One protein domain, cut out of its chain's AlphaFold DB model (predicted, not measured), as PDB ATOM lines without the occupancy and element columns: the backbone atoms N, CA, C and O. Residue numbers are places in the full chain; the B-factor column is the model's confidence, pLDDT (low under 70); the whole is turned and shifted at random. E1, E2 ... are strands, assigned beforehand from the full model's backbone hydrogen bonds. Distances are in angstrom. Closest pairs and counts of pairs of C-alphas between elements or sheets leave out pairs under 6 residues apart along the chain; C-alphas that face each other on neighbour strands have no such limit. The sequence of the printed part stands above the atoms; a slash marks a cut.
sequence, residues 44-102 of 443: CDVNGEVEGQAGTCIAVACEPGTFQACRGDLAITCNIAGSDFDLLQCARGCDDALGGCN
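AT A GLANCE: This is residues 44 to 102 of the 443 residues of a protein of Deltaproteobacteria bacterium (UniProt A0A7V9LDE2). With little regular structure, the domain is a small sheet of three strands, E2, E3 and E4, between two looped ends: residues 44 to 55 with E1 at one end, residues 90 to 102 at the other. The 59 printed residues hold no named helix and four strands, E1 to E4 in chain order, 18 residues in all: all strand. The antiparallel sheet, ordered E2, E3, E4, is a meander, each strand the neighbour of the one before. It is compact, with a radius of gyration of the C-alphas of 10.7 A and spans of 29 by 24 by 17 A.

IN THESE COORDINATES: E3, residues 74 to 78, and E4, residues 85 to 89, each measure 12.8 A; E4 ends at C-alpha 89 (10.139, 40.312, 57.516). E2, residues 67 to 71, measures 11.6 A. E1, residues 56 to 58, begins at C-alpha 56 (5.258, 29.519, 39.457).

HOW THE PARTS SIT: Inner strand E3 forms hairpins with E2, at 153 degrees, N 71 to O 74 being 2.8 A, and with E4, at 150 degrees, N 75 to O 88 being 2.8 A. E1 is apart from E2, E3 and E4 and pairs with no named strand; residues 44 to 45 pair antiparallel with its residues 56 to 57.

THE WHOLE: The C-alphas farthest apart, of Ala 59 and Arg 92, are 29.0 A apart. The printed part has no cut, no link between named strands is long, and no printed residue is under pLDDT 70.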
ATOM      1  N   CYS A  44      10.035  32.630  43.311       96.38
ATOM      2  CA  CYS A  44       8.813  31.835  43.409       96.38
ATOM      3  C   CYS A  44       7.622  32.697  43.848       96.38
ATOM      4  O   CYS A  44       7.524  33.107  45.015       96.38
ATOM      5  N   ASP A  45       6.667  32.912  42.943       95.75
ATOM      6  CA  ASP A  45       5.394  33.542  43.284       95.75
ATOM      7  C   ASP A  45       4.400  32.499  43.811       95.75
ATOM      8  O   ASP A  45       3.553  31.966  43.090       95.75
ATOM      9  N   VAL A  46       4.544  32.160  45.094       93.81
ATOM     10  CA  VAL A  46       3.783  31.090  45.757       93.81
ATOM     11  C   VAL A  46       2.271  31.299  45.629       93.81
ATOM     12  O   VAL A  46       1.548  30.340  45.358       93.81
ATOM     13  N   ASN A  47       1.798  32.538  45.778       92.75
ATOM     14  CA  ASN A  47       0.372  32.860  45.850       92.75
ATOM     15  C   ASN A  47      -0.138  33.684  44.655       92.75
ATOM     16  O   ASN A  47      -1.346  33.887  44.552       92.75
ATOM     17  N   GLY A  48       0.736  34.112  43.738       93.38
ATOM     18  CA  GLY A  48       0.363  34.967  42.606       93.38
ATOM     19  C   GLY A  48       0.214  36.440  42.999       93.38
ATOM     20  O   GLY A  48      -0.669  37.116  42.477       93.38
ATOM     21  N   GLU A  49       0.995  36.903  43.977       92.25
ATOM     22  CA  GLU A  49       0.901  38.254  44.553       92.25
ATOM     23  C   GLU A  49       1.682  39.296  43.743       92.25
ATOM     24  O   GLU A  49       1.346  40.475  43.798       92.25
ATOM     25  N   VAL A  50       2.718  38.878  43.008       92.25
ATOM     26  CA  VAL A  50       3.589  39.792  42.256       92.25
ATOM     27  C   VAL A  50       3.199  39.789  40.787       92.25
ATOM     28  O   VAL A  50       2.786  40.812  40.244       92.25
ATOM     29  N   GLU A  51       3.312  38.632  40.135       87.25
ATOM     30  CA  GLU A  51       2.983  38.471  38.725       87.25
ATOM     31  C   GLU A  51       2.818  36.982  38.383       87.25
ATOM     32  O   GLU A  51       3.589  36.133  38.819       87.25
ATOM     33  N   GLY A  52       1.839  36.647  37.538       83.31
ATOM     34  CA  GLY A  52       1.698  35.300  36.980       83.31
ATOM     35  C   GLY A  52       0.752  34.369  37.744       83.31
ATOM     36  O   GLY A  52      -0.208  34.791  38.387       83.31
ATOM     37  N   GLN A  53       0.948  33.061  37.561       92.56
ATOM     38  CA  GLN A  53       0.115  32.032  38.182       92.56
ATOM     39  C   GLN A  53       0.740  31.609  39.516       92.56
ATOM     40  O   GLN A  53       1.929  31.306  39.567       92.56
ATOM     41  N   ALA A  54      -0.069  31.524  40.574       95.25
ATOM     42  CA  ALA A  54       0.370  31.016  41.872       95.25
ATOM     43  C   ALA A  54       1.134  29.683  41.747       95.25
ATOM     44  O   ALA A  54       0.722  28.776  41.013       95.25
ATOM     45  N   GLY A  55       2.242  29.572  42.476       94.81
ATOM     46  CA  GLY A  55       3.135  28.416  42.480       94.81
ATOM     47  C   GLY A  55       4.076  28.346  41.276       94.81
ATOM     48  O   GLY A  55       4.569  27.253  40.972       94.81
ATOM     49  N   THR A  56       4.319  29.468  40.586       96.69
ATOM     50  CA  THR A  56       5.258  29.519  39.457       96.69
ATOM     51  C   THR A  56       6.491  30.381  39.709       96.69
ATOM     52  O   THR A  56       6.452  31.362  40.449       96.69
ATOM     53  N   CYS A  57       7.607  29.979  39.098       96.31
ATOM     54  CA  CYS A  57       8.829  30.768  39.035       96.31
ATOM     55  C   CYS A  57       8.690  31.869  37.986       96.31
ATOM     56  O   CYS A  57       8.297  31.584  36.849       96.31
ATOM     57  N   ILE A  58       9.058  33.097  38.347       96.19
ATOM     58  CA  ILE A  58       8.915  34.276  37.492       96.19
ATOM     59  C   ILE A  58      10.248  34.965  37.229       96.19
ATOM     60  O   ILE A  58      11.153  34.965  38.066       96.19
ATOM     61  N   ALA A  59      10.359  35.556  36.039       95.62
ATOM     62  CA  ALA A  59      11.461  36.443  35.702       95.62
ATOM     63  C   ALA A  59      11.233  37.767  36.423       95.62
ATOM     64  O   ALA A  59      10.133  38.313  36.369       95.62
ATOM     65  N   VAL A  60      12.274  38.291  37.059       95.75
ATOM     66  CA  VAL A  60      12.195  39.557  37.781       95.75
ATOM     67  C   VAL A  60      13.011  40.608  37.043       95.75
ATOM     68  O   VAL A  60      14.189  40.412  36.751       95.75
ATOM     69  N   ALA A  61      12.358  41.723  36.730       96.25
ATOM     70  CA  ALA A  61      12.982  42.930  36.212       96.25
ATOM     71  C   ALA A  61      12.262  44.133  36.830       96.25
ATOM     72  O   ALA A  61      11.189  44.525  36.375       96.25
ATOM     73  N   CYS A  62      12.836  44.690  37.890       96.38
ATOM     74  CA  CYS A  62      12.227  45.752  38.688       96.38
ATOM     75  C   CYS A  62      13.247  46.849  39.017       96.38
ATOM     76  O   CYS A  62      14.457  46.666  38.858       96.38
ATOM     77  N   GLU A  63      12.767  48.016  39.448       97.69
ATOM     78  CA  GLU A  63      13.646  49.088  39.916       97.69
ATOM     79  C   GLU A  63      14.181  48.742  41.320       97.69
ATOM     80  O   GLU A  63      13.375  48.471  42.215       97.69
ATOM     81  N   PRO A  64      15.511  48.731  41.539       97.50
ATOM     82  CA  PRO A  64      16.100  48.355  42.822       97.50
ATOM     83  C   PRO A  64      15.482  49.062  44.033       97.50
ATOM     84  O   PRO A  64      15.342  50.282  44.046       97.50
ATOM     85  N   GLY A  65      15.141  48.294  45.071       94.06
ATOM     86  CA  GLY A  65      14.542  48.790  46.312       94.06
ATOM     87  C   GLY A  65      13.039  49.072  46.246       94.06
ATOM     88  O   GLY A  65      12.451  49.418  47.269       94.06
ATOM     89  N   THR A  66      12.389  48.921  45.086       96.69
ATOM     90  CA  THR A  66      10.941  49.160  44.979       96.69
ATOM     91  C   THR A  66      10.125  48.050  45.630       96.69
ATOM     92  O   THR A  66      10.354  46.862  45.395       96.69
ATOM     93  N   PHE A  67       9.143  48.437  46.440       96.62
ATOM     94  CA  PHE A  67       8.134  47.521  46.963       96.62
ATOM     95  C   PHE A  67       7.241  46.988  45.838       96.62
ATOM     96  O   PHE A  67       6.891  47.736  44.925       96.62
ATOM     97  N   GLN A  68       6.875  45.707  45.915       97.25
ATOM     98  CA  GLN A  68       5.966  45.066  44.963       97.25
ATOM     99  C   GLN A  68       4.635  44.674  45.594       97.25
ATOM    100  O   GLN A  68       3.588  45.081  45.103       97.25
ATOM    101  N   ALA A  69       4.680  43.862  46.651       96.88
ATOM    102  CA  ALA A  69       3.493  43.317  47.294       96.88
ATOM    103  C   ALA A  69       3.808  42.814  48.707       96.88
ATOM    104  O   ALA A  69       4.961  42.524  49.049       96.88
ATOM    105  N   CYS A  70       2.768  42.656  49.514       97.19
ATOM    106  CA  CYS A  70       2.815  41.982  50.798       97.19
ATOM    107  C   CYS A  70       2.462  40.495  50.668       97.19
ATOM    108  O   CYS A  70       1.468  40.115  50.054       97.19
ATOM    109  N   ARG A  71       3.247  39.643  51.332       95.44
ATOM    110  CA  ARG A  71       2.979  38.210  51.520       95.44
ATOM    111  C   ARG A  71       2.864  37.921  53.010       95.44
ATOM    112  O   ARG A  71       3.843  37.581  53.676       95.44
ATOM    113  N   GLY A  72       1.662  38.094  53.553       94.94
ATOM    114  CA  GLY A  72       1.450  38.084  55.003       94.94
ATOM    115  C   GLY A  72       2.254  39.204  55.667       94.94
ATOM    116  O   GLY A  72       2.091  40.366  55.317       94.94
ATOM    117  N   ASP A  73       3.163  38.849  56.576       95.94
ATOM    118  CA  ASP A  73       4.041  39.812  57.255       95.94
ATOM    119  C   ASP A  73       5.373  40.053  56.518       95.94
ATOM    120  O   ASP A  73       6.290  40.644  57.083       95.94
ATOM    121  N   LEU A  74       5.515  39.581  55.277       96.38
ATOM    122  CA  LEU A  74       6.700  39.808  54.449       96.38
ATOM    123  C   LEU A  74       6.421  40.903  53.418       96.38
ATOM    124  O   LEU A  74       5.453  40.804  52.668       96.38
ATOM    125  N   ALA A  75       7.298  41.900  53.328       96.81
ATOM    126  CA  ALA A  75       7.344  42.808  52.189       96.81
ATOM    127  C   ALA A  75       8.217  42.203  51.087       96.81
ATOM    128  O   ALA A  75       9.375  41.851  51.325       96.81
ATOM    129  N   ILE A  76       7.662  42.089  49.883       97.12
ATOM    130  CA  ILE A  76       8.396  41.699  48.682       97.12
ATOM    131  C   ILE A  76       8.973  42.976  48.076       97.12
ATOM    132  O   ILE A  76       8.233  43.854  47.630       97.12
ATOM    133  N   THR A  77      10.298  43.093  48.078       97.19
ATOM    134  CA  THR A  77      11.007  44.280  47.578       97.19
ATOM    135  C   THR A  77      12.002  43.890  46.505       97.19
ATOM    136  O   THR A  77      12.645  42.850  46.591       97.19
ATOM    137  N   CYS A  78      12.125  44.708  45.469       97.81
ATOM    138  CA  CYS A  78      13.108  44.505  44.420       97.81
ATOM    139  C   CYS A  78      14.518  44.564  45.004       97.81
ATOM    140  O   CYS A  78      14.874  45.546  45.661       97.81
ATOM    141  N   ASN A  79      15.330  43.543  44.750       96.62
ATOM    142  CA  ASN A  79      16.690  43.519  45.262       96.62
ATOM    143  C   ASN A  79      17.554  44.621  44.623       96.62
ATOM    144  O   ASN A  79      17.198  45.244  43.619       96.62
ATOM    145  N   ILE A  80      18.748  44.845  45.174       96.56
ATOM    146  CA  ILE A  80      19.642  45.911  44.691       96.56
ATOM    147  C   ILE A  80      20.089  45.735  43.225       96.56
ATOM    148  O   ILE A  80      20.489  46.701  42.577       96.56
ATOM    149  N   ALA A  81      20.040  44.509  42.694       97.12
ATOM    150  CA  ALA A  81      20.421  44.198  41.317       97.12
ATOM    151  C   ALA A  81      19.277  44.402  40.309       97.12
ATOM    152  O   ALA A  81      19.529  44.382  39.103       97.12
ATOM    153  N   GLY A  82      18.038  44.587  40.777       97.31
ATOM    154  CA  GLY A  82      16.859  44.700  39.922       97.31
ATOM    155  C   GLY A  82      16.422  43.383  39.274       97.31
ATOM    156  O   GLY A  82      15.630  43.404  38.333       97.31
ATOM    157  N   SER A  83      16.978  42.251  39.716       96.69
ATOM    158  CA  SER A  83      16.873  40.957  39.027       96.69
ATOM    159  C   SER A  83      16.251  39.849  39.871       96.69
ATOM    160  O   SER A  83      16.199  38.713  39.414       96.69
ATOM    161  N   ASP A  84      15.864  40.142  41.110       96.75
ATOM    162  CA  ASP A  84      15.184  39.224  42.028       96.75
ATOM    163  C   ASP A  84      14.412  40.035  43.081       96.75
ATOM    164  O   ASP A  84      14.535  41.266  43.130       96.75
ATOM    165  N   PHE A  85      13.658  39.359  43.944       97.06
ATOM    166  CA  PHE A  85      13.013  39.978  45.096       97.06
ATOM    167  C   PHE A  85      13.611  39.508  46.421       97.06
ATOM    168  O   PHE A  85      13.774  38.316  46.669       97.06
ATOM    169  N   ASP A  86      13.853  40.467  47.309       96.44
ATOM    170  CA  ASP A  86      14.146  40.233  48.712       96.44
ATOM    171  C   ASP A  86      12.829  40.153  49.502       96.44
ATOM    172  O   ASP A  86      11.934  40.993  49.348       96.44
ATOM    173  N   LEU A  87      12.720  39.141  50.365       95.94
ATOM    174  CA  LEU A  87      11.617  38.991  51.314       95.94
ATOM    175  C   LEU A  87      12.025  39.599  52.656       95.94
ATOM    176  O   LEU A  87      12.824  39.018  53.395       95.94
ATOM    177  N   LEU A  88      11.466  40.760  52.982       94.75
ATOM    178  CA  LEU A  88      11.740  41.463  54.229       94.75
ATOM    179  C   LEU A  88      10.662  41.147  55.269       94.75
ATOM    180  O   LEU A  88       9.497  41.484  55.083       94.75
ATOM    181  N   GLN A  89      11.049  40.539  56.392       95.06
ATOM    182  CA  GLN A  89      10.139  40.312  57.516       95.06
ATOM    183  C   GLN A  89       9.774  41.631  58.194       95.06
ATOM    184  O   GLN A  89      10.598  42.264  58.854       95.06
ATOM    185  N   CYS A  90       8.505  42.009  58.089       94.00
ATOM    186  CA  CYS A  90       7.957  43.171  58.754       94.00
ATOM    187  C   CYS A  90       7.573  42.806  60.190       94.00
ATOM    188  O   CYS A  90       6.643  42.038  60.429       94.00
ATOM    189  N   ALA A  91       8.259  43.394  61.171       91.00
ATOM    190  CA  ALA A  91       7.983  43.153  62.592       91.00
ATOM    191  C   ALA A  91       6.563  43.574  63.027       91.00
ATOM    192  O   ALA A  91       6.078  43.126  64.064       91.00
ATOM    193  N   ARG A  92       5.908  44.444  62.245       93.00
ATOM    194  CA  ARG A  92       4.562  44.984  62.495       93.00
ATOM    195  C   ARG A  92       3.570  44.667  61.370       93.00
ATOM    196  O   ARG A  92       2.565  45.359  61.223       93.00
ATOM    197  N   GLY A  93       3.871  43.646  60.574       94.81
ATOM    198  CA  GLY A  93       3.109  43.305  59.378       94.81
ATOM    199  C   GLY A  93       3.409  44.213  58.187       94.81
ATOM    200  O   GLY A  93       4.054  45.261  58.313       94.81
ATOM    201  N   CYS A  94       2.974  43.754  57.021       96.50
ATOM    202  CA  CYS A  94       3.115  44.441  55.746       96.50
ATOM    203  C   CYS A  94       1.753  45.008  55.316       96.50
ATOM    204  O   CYS A  94       0.731  44.352  55.521       96.50
ATOM    205  N   ASP A  95       1.738  46.211  54.741       95.88
ATOM    206  CA  ASP A  95       0.547  46.859  54.187       95.88
ATOM    207  C   ASP A  95       0.818  47.363  52.758       95.88
ATOM    208  O   ASP A  95       1.642  48.257  52.534       95.88
ATOM    209  N   ASP A  96       0.095  46.799  51.784       94.44
ATOM    210  CA  ASP A  96       0.185  47.185  50.372       94.44
ATOM    211  C   ASP A  96      -0.170  48.664  50.159       94.44
ATOM    212  O   ASP A  96       0.402  49.319  49.288       94.44
ATOM    213  N   ALA A  97      -1.081  49.225  50.965       95.25
ATOM    214  CA  ALA A  97      -1.499  50.622  50.853       95.25
ATOM    215  C   ALA A  97      -0.413  51.603  51.320       95.25
ATOM    216  O   ALA A  97      -0.373  52.741  50.850       95.25
ATOM    217  N   LEU A  98       0.470  51.164  52.221       92.75
ATOM    218  CA  LEU A  98       1.636  51.928  52.670       92.75
ATOM    219  C   LEU A  98       2.885  51.642  51.831       92.75
ATOM    220  O   LEU A  98       3.911  52.293  52.021       92.75
ATOM    221  N   GLY A  99       2.802  50.690  50.901       94.50
ATOM    222  CA  GLY A  99       3.919  50.302  50.054       94.50
ATOM    223  C   GLY A  99       5.020  49.560  50.813       94.50
ATOM    224  O   GLY A  99       6.195  49.764  50.506       94.50
ATOM    225  N   GLY A 100       4.679  48.743  51.820       95.25
ATOM    226  CA  GLY A 100       5.662  47.906  52.511       95.25
ATOM    227  C   GLY A 100       5.390  47.653  53.988       95.25
ATOM    228  O   GLY A 100       4.253  47.530  54.433       95.25
ATOM    229  N   CYS A 101       6.467  47.512  54.762       95.25
ATOM    230  CA  CYS A 101       6.372  47.248  56.194       95.25
ATOM    231  C   CYS A 101       5.759  48.429  56.957       95.25
ATOM    232  O   CYS A 101       6.155  49.577  56.765       95.25
ATOM    233  N   ASN A 102       4.868  48.127  57.906       95.25
ATOM    234  CA  ASN A 102       4.263  49.128  58.783       95.25
ATOM    235  C   ASN A 102       5.316  49.826  59.657       95.25
ATOM    236  O   ASN A 102       5.758  49.276  60.676       95.25
TER     237      ASN A 102